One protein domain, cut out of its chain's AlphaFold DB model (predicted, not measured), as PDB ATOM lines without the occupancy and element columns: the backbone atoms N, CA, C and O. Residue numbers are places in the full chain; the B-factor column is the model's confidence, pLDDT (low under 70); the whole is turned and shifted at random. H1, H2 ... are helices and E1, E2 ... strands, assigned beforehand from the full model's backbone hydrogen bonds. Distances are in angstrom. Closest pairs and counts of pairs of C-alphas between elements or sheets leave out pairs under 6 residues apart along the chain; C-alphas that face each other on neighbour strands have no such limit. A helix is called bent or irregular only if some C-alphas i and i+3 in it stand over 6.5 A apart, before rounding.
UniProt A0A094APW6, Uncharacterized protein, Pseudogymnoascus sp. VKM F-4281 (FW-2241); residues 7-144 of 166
ATOM      1  N   VAL A   7     195.532 150.384 278.943       53.66
ATOM      2  CA  VAL A   7     196.313 149.772 277.865       53.66
ATOM      3  C   VAL A   7     196.608 148.330 278.253       53.66
ATOM      4  O   VAL A   7     197.228 148.083 279.285       53.66
ATOM      5  N   SER A   8     196.150 147.378 277.445       53.22
ATOM      6  CA  SER A   8     196.468 145.957 277.609       53.22
ATOM      7  C   SER A   8     197.069 145.437 276.309       53.22
ATOM      8  O   SER A   8     196.496 145.671 275.248       53.22
ATOM      9  N   GLN A   9     198.226 144.777 276.387       58.25
ATOM     10  CA  GLN A   9     198.773 143.978 275.291       58.25
ATOM     11  C   GLN A   9     198.245 142.556 275.463       58.25
ATOM     12  O   GLN A   9     198.525 141.929 276.485       58.25
ATOM     13  N   ALA A  10     197.433 142.078 274.522       57.75
ATOM     14  CA  ALA A  10     196.783 140.778 274.646       57.75
ATOM     15  C   ALA A  10     196.790 140.016 273.309       57.75
ATOM     16  O   ALA A  10     196.406 140.601 272.292       57.75
ATOM     17  N   PRO A  11     197.108 138.705 273.306       57.62
ATOM     18  CA  PRO A  11     197.017 137.857 272.111       57.62
ATOM     19  C   PRO A  11     195.572 137.673 271.598       57.62
ATOM     20  O   PRO A  11     195.350 137.063 270.561       57.62
ATOM     21  N   GLU A  12     194.573 138.232 272.292       72.94
ATOM     22  CA  GLU A  12     193.143 138.095 271.988       72.94
ATOM     23  C   GLU A  12     192.415 139.433 272.155       72.94
ATOM     24  O   GLU A  12     191.409 139.548 272.859       72.94
ATOM     25  N   ALA A  13     192.954 140.479 271.526       74.19
ATOM     26  CA  ALA A  13     192.481 141.848 271.706       74.19
ATOM     27  C   ALA A  13     190.970 142.028 271.441       74.19
ATOM     28  O   ALA A  13     190.299 142.756 272.175       74.19
ATOM     29  N   LYS A  14     190.422 141.285 270.465       78.69
ATOM     30  CA  LYS A  14     188.976 141.187 270.199       78.69
ATOM     31  C   LYS A  14     188.190 140.743 271.433       78.69
ATOM     32  O   LYS A  14     187.234 141.408 271.824       78.69
ATOM     33  N   GLU A  15     188.585 139.632 272.044       81.81
ATOM     34  CA  GLU A  15     187.860 139.029 273.166       81.81
ATOM     35  C   GLU A  15     187.943 139.902 274.416       81.81
ATOM     36  O   GLU A  15     186.958 140.074 275.133       81.81
ATOM     37  N   VAL A  16     189.098 140.523 274.653       82.19
ATOM     38  CA  VAL A  16     189.265 141.497 275.738       82.19
ATOM     39  C   VAL A  16     188.340 142.698 275.520       82.19
ATOM     40  O   VAL A  16     187.599 143.069 276.432       82.19
ATOM     41  N   GLY A  17     188.322 143.264 274.306       82.12
ATOM     42  CA  GLY A  17     187.443 144.374 273.930       82.12
ATOM     43  C   GLY A  17     185.957 144.046 274.094       82.12
ATOM     44  O   GLY A  17     185.216 144.813 274.714       82.12
ATOM     45  N   LEU A  18     185.530 142.876 273.611       85.50
ATOM     46  CA  LEU A  18     184.153 142.397 273.752       85.50
ATOM     47  C   LEU A  18     183.762 142.203 275.217       85.50
ATOM     48  O   LEU A  18     182.719 142.697 275.638       85.50
ATOM     49  N   ASN A  19     184.608 141.555 276.019       86.19
ATOM     50  CA  ASN A  19     184.331 141.336 277.438       86.19
ATOM     51  C   ASN A  19     184.184 142.645 278.219       86.19
ATOM     52  O   ASN A  19     183.381 142.722 279.148       86.19
ATOM     53  N   PHE A  20     184.914 143.692 277.836       84.62
ATOM     54  CA  PHE A  20     184.762 145.019 278.425       84.62
ATOM     55  C   PHE A  20     183.437 145.689 278.047       84.62
ATOM     56  O   PHE A  20     182.749 146.234 278.918       84.62
ATOM     57  N   VAL A  21     183.044 145.633 276.771       85.25
ATOM     58  CA  VAL A  21     181.764 146.189 276.299       85.25
ATOM     59  C   VAL A  21     180.588 145.455 276.949       85.25
ATOM     60  O   VAL A  21     179.698 146.078 277.535       85.25
ATOM     61  N   LEU A  22     180.628 144.126 276.918       87.12
ATOM     62  CA  LEU A  22     179.555 143.262 277.399       87.12
ATOM     63  C   LEU A  22     179.558 143.066 278.920       87.12
ATOM     64  O   LEU A  22     178.654 142.424 279.447       87.12
ATOM     65  N   ASP A  23     180.555 143.605 279.626       84.44
ATOM     66  CA  ASP A  23     180.762 143.393 281.065       84.44
ATOM     67  C   ASP A  23     180.705 141.902 281.441       84.44
ATOM     68  O   ASP A  23     179.932 141.484 282.300       84.44
ATOM     69  N   GLN A  24     181.485 141.084 280.724       83.12
ATOM     70  CA  GLN A  24     181.499 139.618 280.856       83.12
ATOM     71  C   GLN A  24     180.121 138.962 280.626       83.12
ATOM     72  O   GLN A  24     179.787 137.958 281.247       83.12
ATOM     73  N   GLY A  25     179.303 139.541 279.741       82.31
ATOM     74  CA  GLY A  25     177.985 139.017 279.373       82.31
ATOM     75  C   GLY A  25     176.826 139.514 280.242       82.31
ATOM     76  O   GLY A  25     175.691 139.104 280.020       82.31
ATOM     77  N   LYS A  26     177.073 140.408 281.206       86.06
ATOM     78  CA  LYS A  26     176.008 141.012 282.027       86.06
ATOM     79  C   LYS A  26     175.168 142.026 281.258       86.06
ATOM     80  O   LYS A  26     174.006 142.240 281.591       86.06
ATOM     81  N   ASN A  27     175.761 142.674 280.261       86.88
ATOM     82  CA  ASN A  27     175.091 143.686 279.461       86.88
ATOM     83  C   ASN A  27     174.341 143.043 278.285       86.88
ATOM     84  O   ASN A  27     174.908 142.239 277.545       86.88
ATOM     85  N   LYS A  28     173.089 143.454 278.059       89.94
ATOM     86  CA  LYS A  28     172.288 143.024 276.905       89.94
ATOM     87  C   LYS A  28     172.514 143.970 275.730       89.94
ATOM     88  O   LYS A  28     172.318 145.173 275.868       89.94
ATOM     89  N   VAL A  29     172.888 143.445 274.567       89.62
ATOM     90  CA  VAL A  29     173.027 144.251 273.343       89.62
ATOM     91  C   VAL A  29     171.649 144.655 272.814       89.62
ATOM     92  O   VAL A  29     170.747 143.819 272.731       89.62
ATOM     93  N   LEU A  30     171.497 145.931 272.457       90.31
ATOM     94  CA  LEU A  30     170.332 146.456 271.743       90.31
ATOM     95  C   LEU A  30     170.639 146.413 270.240       90.31
ATOM     96  O   LEU A  30     171.272 147.319 269.703       90.31
ATOM     97  N   TRP A  31     170.273 145.307 269.588       87.75
ATOM     98  CA  TRP A  31     170.686 144.982 268.213       87.75
ATOM     99  C   TRP A  31     170.179 145.986 267.176       87.75
ATOM    100  O   TRP A  31     170.900 146.345 266.246       87.75
ATOM    101  N   ASP A  32     168.958 146.467 267.370       87.62
ATOM    102  CA  ASP A  32     168.303 147.520 266.593       87.62
ATOM    103  C   ASP A  32     169.079 148.850 266.628       87.62
ATOM    104  O   ASP A  32     169.153 149.550 265.615       87.62
ATOM    105  N   GLU A  33     169.773 149.129 267.735       89.88
ATOM    106  CA  GLU A  33     170.615 150.315 267.939       89.88
ATOM    107  C   GLU A  33     172.088 150.083 267.538       89.88
ATOM    108  O   GLU A  33     172.936 150.961 267.724       89.88
ATOM    109  N   CYS A  34     172.433 148.910 266.997       88.81
ATOM    110  CA  CYS A  34     173.788 148.595 266.546       88.81
ATOM    111  C   CYS A  34     173.996 148.923 265.064       88.81
ATOM    112  O   CYS A  34     173.176 148.615 264.200       88.81
ATOM    113  N   SER A  35     175.153 149.489 264.735       86.81
ATOM    114  CA  SER A  35     175.571 149.760 263.359       86.81
ATOM    115  C   SER A  35     177.048 149.446 263.163       86.81
ATOM    116  O   SER A  35     177.863 149.592 264.079       86.81
ATOM    117  N   PHE A  36     177.393 149.015 261.952       85.31
ATOM    118  CA  PHE A  36     178.787 148.868 261.568       85.31
ATOM    119  C   PHE A  36     179.459 150.235 261.495       85.31
ATOM    120  O   PHE A  36     178.873 151.231 261.067       85.31
ATOM    121  N   ILE A  37     180.709 150.262 261.930       83.69
ATOM    122  CA  ILE A  37     181.644 151.339 261.657       83.69
ATOM    123  C   ILE A  37     182.415 150.881 260.427       83.69
ATOM    124  O   ILE A  37     183.100 149.861 260.478       83.69
ATOM    125  N   TRP A  38     182.264 151.620 259.337       75.50
ATOM    126  CA  TRP A  38     183.034 151.435 258.115       75.50
ATOM    127  C   TRP A  38     183.573 152.803 257.732       75.50
ATOM    128  O   TRP A  38     182.930 153.547 256.996       75.50
ATOM    129  N   ASP A  39     184.688 153.190 258.347       66.75
ATOM    130  CA  ASP A  39     185.341 154.446 257.997       66.75
ATOM    131  C   ASP A  39     186.487 154.117 257.045       66.75
ATOM    132  O   ASP A  39     187.577 153.696 257.442       66.75
ATOM    133  N   SER A  40     186.150 154.174 255.758       53.53
ATOM    134  CA  SER A  40     186.999 153.758 254.646       53.53
ATOM    135  C   SER A  40     187.461 154.919 253.767       53.53
ATOM    136  O   SER A  40     188.118 154.654 252.765       53.53
ATOM    137  N   GLN A  41     187.152 156.186 254.094       45.56
ATOM    138  CA  GLN A  41     187.556 157.327 253.247       45.56
ATOM    139  C   GLN A  41     189.084 157.452 253.071       45.56
ATOM    140  O   GLN A  41     189.531 158.138 252.163       45.56
ATOM    141  N   ALA A  42     189.878 156.751 253.884       40.97
ATOM    142  CA  ALA A  42     191.336 156.761 253.866       40.97
ATOM    143  C   ALA A  42     191.939 155.345 253.909       40.97
ATOM    144  O   ALA A  42     192.962 155.139 254.559       40.97
ATOM    145  N   LEU A  43     191.311 154.345 253.269       42.59
ATOM    146  CA  LEU A  43     191.975 153.044 253.132       42.59
ATOM    147  C   LEU A  43     193.289 153.197 252.358       42.59
ATOM    148  O   LEU A  43     194.285 152.665 252.824       42.59
ATOM    149  N   ILE A  44     193.319 153.957 251.255       45.72
ATOM    150  CA  ILE A  44     194.537 154.343 250.521       45.72
ATOM    151  C   ILE A  44     194.204 155.490 249.542       45.72
ATOM    152  O   ILE A  44     194.274 155.287 248.336       45.72
ATOM    153  N   ASP A  45     193.803 156.682 249.985       38.03
ATOM    154  CA  ASP A  45     193.794 157.813 249.044       38.03
ATOM    155  C   ASP A  45     194.619 158.978 249.579       38.03
ATOM    156  O   ASP A  45     194.341 159.578 250.615       38.03
ATOM    157  N   ASP A  46     195.678 159.223 248.816       41.06
ATOM    158  CA  ASP A  46     196.671 160.279 248.886       41.06
ATOM    159  C   ASP A  46     197.787 160.165 249.949       41.06
ATOM    160  O   ASP A  46     197.611 160.224 251.169       41.06
ATOM    161  N   VAL A  47     199.008 160.033 249.428       47.44
ATOM    162  CA  VAL A  47     200.303 159.824 250.103       47.44
ATOM    163  C   VAL A  47     200.829 161.146 250.696       47.44
ATOM    164  O   VAL A  47     202.030 161.386 250.774       47.44
ATOM    165  N   SER A  48     199.939 162.037 251.134       45.94
ATOM    166  CA  SER A  48     200.292 163.457 251.269       45.94
ATOM    167  C   SER A  48     200.273 164.017 252.700       45.94
ATOM    168  O   SER A  48     200.690 165.157 252.897       45.94
ATOM    169  N   SER A  49     199.900 163.243 253.734       52.06
ATOM    170  CA  SER A  49     200.060 163.703 255.131       52.06
ATOM    171  C   SER A  49     200.103 162.593 256.200       52.06
ATOM    172  O   SER A  49     199.131 162.329 256.899       52.06
ATOM    173  N   GLY A  50     201.281 161.998 256.397       52.34
ATOM    174  CA  GLY A  50     201.809 161.624 257.722       52.34
ATOM    175  C   GLY A  50     201.303 160.357 258.432       52.34
ATOM    176  O   GLY A  50     202.144 159.597 258.907       52.34
ATOM    177  N   GLN A  51     199.997 160.102 258.534       54.19
ATOM    178  CA  GLN A  51     199.433 158.901 259.181       54.19
ATOM    179  C   GLN A  51     198.068 158.568 258.568       54.19
ATOM    180  O   GLN A  51     197.116 159.324 258.734       54.19
ATOM    181  N   GLN A  52     197.969 157.433 257.873       62.06
ATOM    182  CA  GLN A  52     196.690 156.911 257.376       62.06
ATOM    183  C   GLN A  52     196.166 155.893 258.393       62.06
ATOM    184  O   GLN A  52     196.954 155.134 258.960       62.06
ATOM    185  N   ILE A  53     194.860 155.883 258.665       65.38
ATOM    186  CA  ILE A  53     194.250 154.925 259.593       65.38
ATOM    187  C   ILE A  53     192.994 154.353 258.943       65.38
ATOM    188  O   ILE A  53     192.057 155.093 258.657       65.38
ATOM    189  N   ALA A  54     192.964 153.036 258.747       72.56
ATOM    190  CA  ALA A  54     191.770 152.325 258.303       72.56
ATOM    191  C   ALA A  54     191.014 151.775 259.515       72.56
ATOM    192  O   ALA A  54     191.644 151.196 260.401       72.56
ATOM    193  N   ILE A  55     189.683 151.939 259.562       74.94
ATOM    194  CA  ILE A  55     188.871 151.538 260.721       74.94
ATOM    195  C   ILE A  55     187.657 150.709 260.294       74.94
ATOM    196  O   ILE A  55     186.836 151.150 259.490       74.94
ATOM    197  N   PHE A  56     187.479 149.547 260.925       83.75
ATOM    198  CA  PHE A  56     186.212 148.810 260.911       83.75
ATOM    199  C   PHE A  56     185.762 148.475 262.333       83.75
ATOM    200  O   PHE A  56     186.561 148.447 263.266       83.75
ATOM    201  N   GLY A  57     184.474 148.228 262.548       87.50
ATOM    202  CA  GLY A  57     183.988 147.903 263.884       87.50
ATOM    203  C   GLY A  57     182.478 147.922 264.023       87.50
ATOM    204  O   GLY A  57     181.746 147.895 263.036       87.50
ATOM    205  N   VAL A  58     182.010 148.003 265.265       88.81
ATOM    206  CA  VAL A  58     180.592 148.141 265.602       88.81
ATOM    207  C   VAL A  58     180.420 149.208 266.673       88.81
ATOM    208  O   VAL A  58     181.159 149.255 267.659       88.81
ATOM    209  N   LYS A  59     179.418 150.061 266.481       89.69
ATOM    210  CA  LYS A  59     178.889 150.962 267.502       89.69
ATOM    211  C   LYS A  59     177.464 150.571 267.840       89.69
ATOM    212  O   LYS A  59     176.742 150.069 266.982       89.69
ATOM    213  N   GLY A  60     177.039 150.841 269.060       90.31
ATOM    214  CA  GLY A  60     175.641 150.684 269.423       90.31
ATOM    215  C   GLY A  60     175.395 150.965 270.884       90.31
ATOM    216  O   GLY A  60     176.170 151.679 271.524       90.31
ATOM    217  N   LYS A  61     174.320 150.381 271.407       91.00
ATOM    218  CA  LYS A  61     173.949 150.497 272.812       91.00
ATOM    219  C   LYS A  61     173.840 149.133 273.470       91.00
ATOM    220  O   LYS A  61     173.455 148.140 272.852       91.00
ATOM    221  N   VAL A  62     174.168 149.104 274.750       89.94
ATOM    222  CA  VAL A  62     173.879 147.989 275.640       89.94
ATOM    223  C   VAL A  62     172.994 148.454 276.786       89.94
ATOM    224  O   VAL A  62     173.090 149.597 277.230       89.94
ATOM    225  N   LEU A  63     172.150 147.558 277.279       90.19
ATOM    226  CA  LEU A  63     171.374 147.732 278.495       90.19
ATOM    227  C   LEU A  63     172.109 147.046 279.647       90.19
ATOM    228  O   LEU A  63     172.430 145.856 279.562       90.19
ATOM    229  N   THR A  64     172.407 147.795 280.704       88.12
ATOM    230  CA  THR A  64     173.010 147.236 281.918       88.12
ATOM    231  C   THR A  64     171.962 146.493 282.759       88.12
ATOM    232  O   THR A  64     170.763 146.711 282.573       88.12
ATOM    233  N   PRO A  65     172.379 145.673 283.744       86.06
ATOM    234  CA  PRO A  65     171.457 145.075 284.715       86.06
ATOM    235  C   PRO A  65     170.639 146.092 285.529       86.06
ATOM    236  O   PRO A  65     169.622 145.734 286.106       86.06
ATOM    237  N   GLU A  66     171.079 147.353 285.577       88.12
ATOM    238  CA  GLU A  66     170.365 148.466 286.218       88.12
ATOM    239  C   GLU A  66     169.380 149.171 285.265       88.12
ATOM    240  O   GLU A  66     168.968 150.295 285.540       88.12
ATOM    241  N   GLU A  67     169.083 148.576 284.106       85.19
ATOM    242  CA  GLU A  67     168.236 149.147 283.047       85.19
ATOM    243  C   GLU A  67     168.731 150.493 282.488       85.19
ATOM    244  O   GLU A  67     167.979 151.268 281.897       85.19
ATOM    245  N   LYS A  68     170.035 150.770 282.611       86.12
ATOM    246  CA  LYS A  68     170.653 151.962 282.020       86.12
ATOM    247  C   LYS A  68     171.175 151.645 280.630       86.12
ATOM    248  O   LYS A  68     171.893 150.663 280.434       86.12
ATOM    249  N   SER A  69     170.861 152.510 279.674       87.06
ATOM    250  CA  SER A  69     171.432 152.430 278.333       87.06
ATOM    251  C   SER A  69     172.839 153.028 278.316       87.06
ATOM    252  O   SER A  69     173.063 154.132 278.815       87.06
ATOM    253  N   GLN A  70     173.799 152.294 277.759       87.06
ATOM    254  CA  GLN A  70     175.173 152.745 277.571       87.06
ATOM    255  C   GLN A  70     175.575 152.577 276.113       87.06
ATOM    256  O   GLN A  70     175.469 151.487 275.552       87.06
ATOM    257  N   SER A  71     176.088 153.646 275.521       88.69
ATOM    258  CA  SER A  71     176.708 153.606 274.204       88.69
ATOM    259  C   SER A  71     178.055 152.896 274.288       88.69
ATOM    260  O   SER A  71     178.808 153.053 275.255       88.69
ATOM    261  N   PHE A  72     178.384 152.130 273.257       87.44
ATOM    262  CA  PHE A  72     179.676 151.476 273.130       87.44
ATOM    263  C   PHE A  72     180.221 151.587 271.713       87.44
ATOM    264  O   PHE A  72     179.462 151.641 270.743       87.44
ATOM    265  N   HIS A  73     181.547 151.532 271.606       87.38
ATOM    266  CA  HIS A  73     182.261 151.321 270.352       87.38
ATOM    267  C   HIS A  73     183.252 150.175 270.522       87.38
ATOM    268  O   HIS A  73     183.990 150.151 271.503       87.38
ATOM    269  N   LEU A  74     183.298 149.271 269.548       86.44
ATOM    270  CA  LEU A  74     184.376 148.307 269.366       86.44
ATOM    271  C   LEU A  74     184.966 148.528 267.975       86.44
ATOM    272  O   LEU A  74     184.283 148.309 266.976       86.44
ATOM    273  N   ARG A  75     186.206 149.000 267.915       85.00
ATOM    274  CA  ARG A  75     186.882 149.432 266.692       85.00
ATOM    275  C   ARG A  75     188.167 148.658 266.502       85.00
ATOM    276  O   ARG A  75     188.915 148.441 267.447       85.00
ATOM    277  N   TYR A  76     188.441 148.330 265.259       80.69
ATOM    278  CA  TYR A  76     189.676 147.755 264.775       80.69
ATOM    279  C   TYR A  76     190.304 148.784 263.863       80.69
ATOM    280  O   TYR A  76     189.649 149.258 262.939       80.69
ATOM    281  N   SER A  77     191.537 149.166 264.159       79.19
ATOM    282  CA  SER A  77     192.249 150.203 263.423       79.19
ATOM    283  C   SER A  77     193.571 149.655 262.916       79.19
ATOM    284  O   SER A  77     194.281 148.987 263.665       79.19
ATOM    285  N   PHE A  78     193.925 149.963 261.675       76.88
ATOM    286  CA  PHE A  78     195.273 149.757 261.165       76.88
ATOM    287  C   PHE A  78     195.903 151.113 260.873       76.88
ATOM    288  O   PHE A  78     195.358 151.880 260.087       76.88
ATOM    289  N   SER A  79     197.015 151.420 261.542       73.19
ATOM    290  CA  SER A  79     197.767 152.659 261.322       73.19
ATOM    291  C   SER A  79     198.889 152.403 260.323       73.19
ATOM    292  O   SER A  79     199.695 151.498 260.531       73.19
ATOM    293  N   TYR A  80     198.957 153.207 259.265       67.19
ATOM    294  CA  TYR A  80     200.036 153.220 258.283       67.19
ATOM    295  C   TYR A  80     201.063 154.305 258.668       67.19
ATOM    296  O   TYR A  80     200.695 155.440 258.980       67.19
ATOM    297  N   GLY A  81     202.362 153.974 258.656       63.03
ATOM    298  CA  GLY A  81     203.460 154.907 258.969       63.03
ATOM    299  C   GLY A  81     204.581 154.294 259.824       63.03
ATOM    300  O   GLY A  81     204.722 153.076 259.902       63.03
ATOM    301  N   GLN A  82     205.386 155.133 260.496       54.19
ATOM    302  CA  GLN A  82     206.517 154.684 261.341       54.19
ATOM    303  C   GLN A  82     206.088 153.838 262.552       54.19
ATOM    304  O   GLN A  82     206.847 152.994 263.025       54.19
ATOM    305  N   SER A  83     204.856 154.038 263.025       56.41
ATOM    306  CA  SER A  83     204.231 153.267 264.104       56.41
ATOM    307  C   SER A  83     203.132 152.367 263.548       56.41
ATOM    308  O   SER A  83     202.000 152.388 264.029       56.41
ATOM    309  N   CYS A  84     203.466 151.616 262.501       64.19
ATOM    310  CA  CYS A  84     202.546 150.682 261.878       64.19
ATOM    311  C   CYS A  84     202.052 149.634 262.883       64.19
ATOM    312  O   CYS A  84     202.845 149.072 263.646       64.19
ATOM    313  N   GLY A  85     200.752 149.352 262.875       69.69
ATOM    314  CA  GLY A  85     200.181 148.368 263.785       69.69
ATOM    315  C   GLY A  85     198.679 148.195 263.638       69.69
ATOM    316  O   GLY A  85     197.983 149.052 263.096       69.69
ATOM    317  N   TYR A  86     198.206 147.064 264.155       72.44
ATOM    318  CA  TYR A  86     196.796 146.725 264.269       72.44
ATOM    319  C   TYR A  86     196.342 146.892 265.722       72.44
ATOM    320  O   TYR A  86     196.975 146.375 266.644       72.44
ATOM    321  N   PHE A  87     195.250 147.621 265.930       76.56
ATOM    322  CA  PHE A  87     194.783 148.046 267.247       76.56
ATOM    323  C   PHE A  87     193.303 147.731 267.425       76.56
ATOM    324  O   PHE A  87     192.524 147.875 266.484       76.56
ATOM    325  N   VAL A  88     192.907 147.358 268.645       78.81
ATOM    326  CA  VAL A  88     191.504 147.143 269.013       78.81
ATOM    327  C   VAL A  88     191.117 148.112 270.126       78.81
ATOM    328  O   VAL A  88     191.550 148.001 271.269       78.81
ATOM    329  N   GLU A  89     190.268 149.075 269.814       81.06
ATOM    330  CA  GLU A  89     189.745 150.027 270.789       81.06
ATOM    331  C   GLU A  89     188.338 149.614 271.215       81.06
ATOM    332  O   GLU A  89     187.466 149.366 270.382       81.06
ATOM    333  N   ALA A  90     188.099 149.577 272.523       83.06
ATOM    334  CA  ALA A  90     186.781 149.366 273.092       83.06
ATOM    335  C   ALA A  90     186.434 150.528 274.026       83.06
ATOM    336  O   ALA A  90     187.175 150.859 274.948       83.06
ATOM    337  N   SER A  91     185.279 151.150 273.833       82.69
ATOM    338  CA  SER A  91     184.781 152.203 274.722       82.69
ATOM    339  C   SER A  91     183.339 151.926 275.118       82.69
ATOM    340  O   SER A  91     182.582 151.327 274.355       82.69
ATOM    341  N   LYS A  92     182.977 152.327 276.339       81.50
ATOM    342  CA  LYS A  92     181.636 152.176 276.908       81.50
ATOM    343  C   LYS A  92     181.325 153.362 277.819       81.50
ATOM    344  O   LYS A  92     182.105 153.668 278.722       81.50
ATOM    345  N   GLY A  93     180.199 154.034 277.607       75.62
ATOM    346  CA  GLY A  93     179.804 155.222 278.370       75.62
ATOM    347  C   GLY A  93     178.336 155.596 278.178       75.62
ATOM    348  O   GLY A  93     177.717 155.188 277.201       75.62
ATOM    349  N   GLY A  94     177.776 156.340 279.131       60.75
ATOM    350  CA  GLY A  94     176.386 156.815 279.108       60.75
ATOM    351  C   GLY A  94     176.279 158.313 278.816       60.75
ATOM    352  O   GLY A  94     177.294 159.009 278.813       60.75
ATOM    353  N   ASP A  95     175.050 158.776 278.582       51.16
ATOM    354  CA  ASP A  95     174.687 160.180 278.341       51.16
ATOM    355  C   ASP A  95     175.285 161.146 279.383       51.16
ATOM    356  O   ASP A  95     175.456 160.762 280.542       51.16
ATOM    357  N   VAL A  96     175.602 162.359 278.900       43.69
ATOM    358  CA  VAL A  96     176.222 163.605 279.439       43.69
ATOM    359  C   VAL A  96     176.869 163.621 280.847       43.69
ATOM    360  O   VAL A  96     177.859 164.325 281.041       43.69
ATOM    361  N   GLU A  97     176.396 162.852 281.822       43.62
ATOM    362  CA  GLU A  97     176.891 162.816 283.207       43.62
ATOM    363  C   GLU A  97     177.812 161.624 283.526       43.62
ATOM    364  O   GLU A  97     178.564 161.655 284.504       43.62
ATOM    365  N   SER A  98     177.801 160.560 282.716       52.81
ATOM    366  CA  SER A  98     178.627 159.370 282.968       52.81
ATOM    367  C   SER A  98     179.951 159.424 282.210       52.81
ATOM    368  O   SER A  98     179.981 159.359 280.985       52.81
ATOM    369  N   ALA A  99     181.072 159.474 282.936       58.16
ATOM    370  CA  ALA A  99     182.403 159.445 282.333       58.16
ATOM    371  C   ALA A  99     182.560 158.238 281.385       58.16
ATOM    372  O   ALA A  99     182.449 157.083 281.807       58.16
ATOM    373  N   THR A 100     182.836 158.509 280.107       63.47
ATOM    374  CA  THR A 100     183.114 157.478 279.102       63.47
ATOM    375  C   THR A 100     184.323 156.666 279.537       63.47
ATOM    376  O   THR A 100     185.420 157.207 279.650       63.47
ATOM    377  N   ARG A 101     184.150 155.365 279.777       65.88
ATOM    378  CA  ARG A 101     185.269 154.463 280.048       65.88
ATOM    379  C   ARG A 101     185.856 154.017 278.717       65.88
ATOM    380  O   ARG A 101     185.146 153.472 277.872       65.88
ATOM    381  N   ILE A 102     187.153 154.233 278.549       64.88
ATOM    382  CA  ILE A 102     187.891 153.867 277.340       64.88
ATOM    383  C   ILE A 102     188.904 152.784 277.709       64.88
ATOM    384  O   ILE A 102     189.627 152.901 278.698       64.88
ATOM    385  N   MET A 103     188.948 151.721 276.917       66.06
ATOM    386  CA  MET A 103     189.936 150.659 277.006       66.06
ATOM    387  C   MET A 103     190.606 150.483 275.645       66.06
ATOM    388  O   MET A 103     189.971 150.115 274.659       66.06
ATOM    389  N   ASN A 104     191.916 150.705 275.615       62.44
ATOM    390  CA  ASN A 104     192.712 150.591 274.402       62.44
ATOM    391  C   ASN A 104     193.451 149.255 274.438       62.44
ATOM    392  O   ASN A 104     194.476 149.117 275.114       62.44
ATOM    393  N   VAL A 105     192.936 148.256 273.727       61.22
ATOM    394  CA  VAL A 105     193.574 146.942 273.650       61.22
ATOM    395  C   VAL A 105     194.510 146.908 272.454       61.22
ATOM    396  O   VAL A 105     194.124 147.040 271.296       61.22
ATOM    397  N   HIS A 106     195.786 146.737 272.745       61.75
ATOM    398  CA  HIS A 106     196.798 146.622 271.718       61.75
ATOM    399  C   HIS A 106     196.947 145.144 271.381       61.75
ATOM    400  O   HIS A 106     197.256 144.326 272.252       61.75
ATOM    401  N   MET A 107     196.723 144.807 270.114       57.81
ATOM    402  CA  MET A 107     197.277 143.575 269.573       57.81
ATOM    403  C   MET A 107     198.776 143.808 269.374       57.81
ATOM    404  O   MET A 107     199.206 144.944 269.155       57.81
ATOM    405  N   GLU A 108     199.584 142.766 269.558       55.12
ATOM    406  CA  GLU A 108     201.038 142.875 269.447       55.12
ATOM    407  C   GLU A 108     201.456 143.564 268.142       55.12
ATOM    408  O   GLU A 108     200.756 143.508 267.128       55.12
ATOM    409  N   LYS A 109     202.613 144.237 268.170       53.09
ATOM    410  CA  LYS A 109     203.218 144.821 266.972       53.09
ATOM    411  C   LYS A 109     203.556 143.696 265.998       53.09
ATOM    412  O   LYS A 109     204.646 143.132 266.047       53.09
ATOM    413  N   TYR A 110     202.621 143.373 265.116       54.16
ATOM    414  CA  TYR A 110     202.910 142.565 263.947       54.16
ATOM    415  C   TYR A 110     203.948 143.295 263.095       54.16
ATOM    416  O   TYR A 110     203.966 144.529 263.030       54.16
ATOM    417  N   GLN A 111     204.804 142.539 262.407       58.09
ATOM    418  CA  GLN A 111     205.541 143.123 261.292       58.09
ATOM    419  C   GLN A 111     204.530 143.747 260.320       58.09
ATOM    420  O   GLN A 111     203.456 143.180 260.118       58.09
ATOM    421  N   ILE A 112     204.871 144.902 259.740       60.62
ATOM    422  CA  ILE A 112     203.990 145.747 258.906       60.62
ATOM    423  C   ILE A 112     203.107 144.909 257.968       60.62
ATOM    424  O   ILE A 112     201.881 145.012 258.000       60.62
ATOM    425  N   ASN A 113     203.731 143.987 257.232       64.94
ATOM    426  CA  ASN A 113     203.061 143.137 256.248       64.94
ATOM    427  C   ASN A 113     202.057 142.151 256.870       64.94
ATOM    428  O   ASN A 113     201.034 141.854 256.268       64.94
ATOM    429  N   GLN A 114     202.325 141.636 258.072       67.94
ATOM    430  CA  GLN A 114     201.422 140.697 258.743       67.94
ATOM    431  C   GLN A 114     200.197 141.408 259.324       67.94
ATOM    432  O   GLN A 114     199.085 140.912 259.177       67.94
ATOM    433  N   GLY A 115     200.376 142.580 259.943       70.00
ATOM    434  CA  GLY A 115     199.260 143.342 260.515       70.00
ATOM    435  C   GLY A 115     198.273 143.819 259.448       70.00
ATOM    436  O   GLY A 115     197.063 143.763 259.664       70.00
ATOM    437  N   GLN A 116     198.792 144.221 258.283       73.19
ATOM    438  CA  GLN A 116     197.973 144.601 257.136       73.19
ATOM    439  C   GLN A 116     197.157 143.410 256.621       73.19
ATOM    440  O   GLN A 116     195.941 143.521 256.491       73.19
ATOM    441  N   LEU A 117     197.797 142.250 256.415       76.00
ATOM    442  CA  LEU A 117     197.107 141.031 255.985       76.00
ATOM    443  C   LEU A 117     195.988 140.630 256.956       76.00
ATOM    444  O   LEU A 117     194.892 140.292 256.517       76.00
ATOM    445  N   PHE A 118     196.224 140.702 258.271       74.44
ATOM    446  CA  PHE A 118     195.187 140.414 259.270       74.44
ATOM    447  C   PHE A 118     194.013 141.395 259.202       74.44
ATOM    448  O   PHE A 118     192.857 140.977 259.318       74.44
ATOM    449  N   PHE A 119     194.289 142.687 259.014       76.88
ATOM    450  CA  PHE A 119     193.252 143.703 258.867       76.88
ATOM    451  C   PHE A 119     192.418 143.457 257.603       76.88
ATOM    452  O   PHE A 119     191.196 143.358 257.688       76.88
ATOM    453  N   GLU A 120     193.068 143.270 256.451       78.44
ATOM    454  CA  GLU A 120     192.415 143.003 255.163       78.44
ATOM    455  C   GLU A 120     191.565 141.727 255.206       78.44
ATOM    456  O   GLU A 120     190.403 141.742 254.801       78.44
ATOM    457  N   GLN A 121     192.096 140.640 255.777       80.62
ATOM    458  CA  GLN A 121     191.349 139.395 255.970       80.62
ATOM    459  C   GLN A 121     190.131 139.588 256.878       80.62
ATOM    460  O   GLN A 121     189.068 139.028 256.610       80.62
ATOM    461  N   SER A 122     190.259 140.391 257.937       78.88
ATOM    462  CA  SER A 122     189.147 140.676 258.851       78.88
ATOM    463  C   SER A 122     188.044 141.480 258.161       78.88
ATOM    464  O   SER A 122     186.867 141.145 258.291       78.88
ATOM    465  N   VAL A 123     188.421 142.489 257.373       81.50
ATOM    466  CA  VAL A 123     187.497 143.293 256.561       81.50
ATOM    467  C   VAL A 123     186.802 142.430 255.507       81.50
ATOM    468  O   VAL A 123     185.578 142.491 255.370       81.50
ATOM    469  N   GLN A 124     187.551 141.592 254.789       81.88
ATOM    470  CA  GLN A 124     187.000 140.703 253.768       81.88
ATOM    471  C   GLN A 124     186.041 139.673 254.374       81.88
ATOM    472  O   GLN A 124     184.944 139.475 253.856       81.88
ATOM    473  N   SER A 125     186.418 139.056 255.495       82.75
ATOM    474  CA  SER A 125     185.566 138.120 256.234       82.75
ATOM    475  C   SER A 125     184.252 138.778 256.659       82.75
ATOM    476  O   SER A 125     183.176 138.245 256.390       82.75
ATOM    477  N   LEU A 126     184.322 139.988 257.223       82.06
ATOM    478  CA  LEU A 126     183.143 140.736 257.657       82.06
ATOM    479  C   LEU A 126     182.243 141.150 256.482       82.06
ATOM    480  O   LEU A 126     181.020 141.096 256.591       82.06
ATOM    481  N   THR A 127     182.842 141.515 255.346       80.94
ATOM    482  CA  THR A 127     182.118 141.833 254.105       80.94
ATOM    483  C   THR A 127     181.385 140.604 253.564       80.94
ATOM    484  O   THR A 127     180.214 140.691 253.197       80.94
ATOM    485  N   ASN A 128     182.049 139.445 253.563       82.06
ATOM    486  CA  ASN A 128     181.455 138.179 253.139       82.06
ATOM    487  C   ASN A 128     180.312 137.754 254.068       82.06
ATOM    488  O   ASN A 128     179.259 137.339 253.592       82.06
ATOM    489  N   ASP A 129     180.493 137.872 255.384       82.88
ATOM    490  CA  ASP A 129     179.436 137.589 256.355       82.88
ATOM    491  C   ASP A 129     178.228 138.501 256.127       82.88
ATOM    492  O   ASP A 129     177.104 138.013 256.040       82.88
ATOM    493  N   PHE A 130     178.457 139.803 255.928       82.88
ATOM    494  CA  PHE A 130     177.386 140.760 255.656       82.88
ATOM    495  C   PHE A 130     176.605 140.408 254.387       82.88
ATOM    496  O   PHE A 130     175.376 140.458 254.393       82.88
ATOM    497  N   ALA A 131     177.303 140.026 253.314       78.06
ATOM    498  CA  ALA A 131     176.679 139.640 252.051       78.06
ATOM    499  C   ALA A 131     175.860 138.342 252.159       78.06
ATOM    500  O   ALA A 131     174.809 138.233 251.532       78.06
ATOM    501  N   ASN A 132     176.321 137.371 252.957       88.44
ATOM    502  CA  ASN A 132     175.695 136.049 253.058       88.44
ATOM    503  C   ASN A 132     174.607 135.959 254.137       88.44
ATOM    504  O   ASN A 132     173.613 135.262 253.950       88.44
ATOM    505  N   LEU A 133     174.802 136.622 255.278       89.19
ATOM    506  CA  LEU A 133     173.947 136.511 256.467       89.19
ATOM    507  C   LEU A 133     173.051 137.742 256.662       89.19
ATOM    508  O   LEU A 133     172.078 137.698 257.414       89.19
ATOM    509  N   GLY A 134     173.377 138.856 256.007       84.31
ATOM    510  CA  GLY A 134     172.730 140.140 256.234       84.31
ATOM    511  C   GLY A 134     173.227 140.853 257.495       84.31
ATOM    512  O   GLY A 134     174.049 140.352 258.270       84.31
ATOM    513  N   ARG A 135     172.732 142.081 257.697       85.88
ATOM    514  CA  ARG A 135     173.240 143.009 258.722       85.88
ATOM    515  C   ARG A 135     173.166 142.445 260.142       85.88
ATOM    516  O   ARG A 135     174.159 142.512 260.860       85.88
ATOM    517  N   GLU A 136     171.996 141.972 260.567       86.94
ATOM    518  CA  GLU A 136     171.753 141.613 261.970       86.94
ATOM    519  C   GLU A 136     172.575 140.394 262.404       86.94
ATOM    520  O   GLU A 136     173.296 140.462 263.399       86.94
ATOM    521  N   GLU A 137     172.541 139.312 261.628       87.00
ATOM    522  CA  GLU A 137     173.298 138.091 261.927       87.00
ATOM    523  C   GLU A 137     174.809 138.343 261.924       87.00
ATOM    524  O   GLU A 137     175.539 137.825 262.770       87.00
ATOM    525  N   THR A 138     175.286 139.226 261.043       87.19
ATOM    526  CA  THR A 138     176.694 139.637 261.031       87.19
ATOM    527  C   THR A 138     177.066 140.439 262.281       87.19
ATOM    528  O   THR A 138     178.133 140.220 262.854       87.19
ATOM    529  N   LEU A 139     176.182 141.324 262.763       88.25
ATOM    530  CA  LEU A 139     176.382 142.044 264.030       88.25
ATOM    531  C   LEU A 139     176.420 141.082 265.219       88.25
ATOM    532  O   LEU A 139     177.293 141.217 266.078       88.25
ATOM    533  N   ARG A 140     175.512 140.099 265.256       89.19
ATOM    534  CA  ARG A 140     175.490 139.055 266.290       89.19
ATOM    535  C   ARG A 140     176.797 138.276 266.287       89.19
ATOM    536  O   ARG A 140     177.490 138.271 267.297       89.19
ATOM    537  N   LYS A 141     177.199 137.733 265.135       87.69
ATOM    538  CA  LYS A 141     178.465 137.000 264.977       87.69
ATOM    539  C   LYS A 141     179.679 137.832 265.402       87.69
ATOM    540  O   LYS A 141     180.596 137.315 266.036       87.69
ATOM    541  N   PHE A 142     179.696 139.123 265.075       86.06
ATOM    542  CA  PHE A 142     180.798 140.013 265.429       86.06
ATOM    543  C   PHE A 142     180.882 140.303 266.933       86.06
ATOM    544  O   PHE A 142     181.982 140.331 267.490       86.06
ATOM    545  N   LEU A 143     179.729 140.525 267.571       87.62
ATOM    546  CA  LEU A 143     179.608 140.889 268.983       87.62
ATOM    547  C   LEU A 143     179.533 139.686 269.932       87.62
ATOM    548  O   LEU A 143     179.484 139.885 271.142       87.62
ATOM    549  N   THR A 144     179.545 138.451 269.431       85.31
ATOM    550  CA  THR A 144     179.613 137.246 270.264       85.31
ATOM    551  C   THR A 144     181.072 136.881 270.572       85.31
ATOM    552  O   THR A 144     181.843 136.625 269.643       85.31
TER     553      THR A 144
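AT A GLANCE: This is residues 7 to 144 of the 166 residues of an uncharacterized protein of Pseudogymnoascus sp. VKM F-4281 (FW-2241) (UniProt A0A094APW6). What does the domain look like? One twisted sheet of six strands curls round the short helix H1, and both arms of the long, bent helix H2 pack on the same face of the sheet as H1. What is it made of? The printed part has 138 residues with two named helices and six named strands, in the order E1 H1 E2 E3 E4 E5 E6 H2; the class is mixed, and the mixed sheet runs E1 E6 E5 E4 E3 E2. How large is it? It is compact, with a radius of gyration of the C-alphas of 15.5 A and spans of 47 by 35 by 28 A.

HOW THE PARTS SIT: How do the first two elements sit? E1, residues 7 to 9, is an edge strand parallel to E6, residues 101 to 106, with N 106 and O 8 2.8 A apart. H1, residues 13 to 22, is on the sheet; its closest C-alphas to E5, residues 85 to 93, are those of Gly 17 and Ala 90, 5.1 A apart. How do the next strands pair? E2, residues 28 to 39, E3, residues 52 to 63, E4, residues 69 to 80, E5 and E6 form a meander, each strand the antiparallel neighbour of the one before. Within hydrogen-bond range are, for instance, N 37 and O 57 at 2.8 A, N 76 and O 56 at 2.7 A, N 75 and O 89 at 2.8 A, and N 103 and O 90 at 2.8 A. E2 bends by 76 degrees at residue 32. Where does the last helix lie? H2, residues 112 to 143, was assigned as one helix by its hydrogen bonds but is bent, C-alphas 132 and 135 being 9.3 A apart, into H2a, residues 112 to 132, and H2b, residues 135 to 143. H2a has a height over the sheet of 10.2 A and H2b one of 8.2 A; with H1 on the same face they make two layers, helices on one face of a sheet. How do the helices stand to each other? H2a touches H2b with residues 126 to 130 alone, at a steep tilt of 41 degrees, opposite ways, the closest C-alphas being those of Phe 130 and Thr 138, 5.5 A apart. H1 and H2b are close but not clearly touching, the closest C-alphas, of Leu 18 and Leu 143, being 6.8 A apart. In H1, H2a and H2b every O i to N i+4 pair is within hydrogen-bond range.

IN THESE COORDINATES: Where does the first element begin? E1 begins at C-alpha 7, (196.313, 149.772, 277.865). How long are the elements? From first to last C-alpha, E2 measures 25.7 A, E3 34.2 A, E4 34.9 A, E5 26.0 A and H2a 30.5 A. Where does the last one end? H2b ends at C-alpha 143, (179.608, 140.889, 268.983).

THE WHOLE: Is the printed part whole? It has no cut, and the link from E2 to E3, residues 40 to 51, is long. Where is confidence low? Residues 7 to 11, 39 to 53, 80 to 85 and 94 to 114 are under 70.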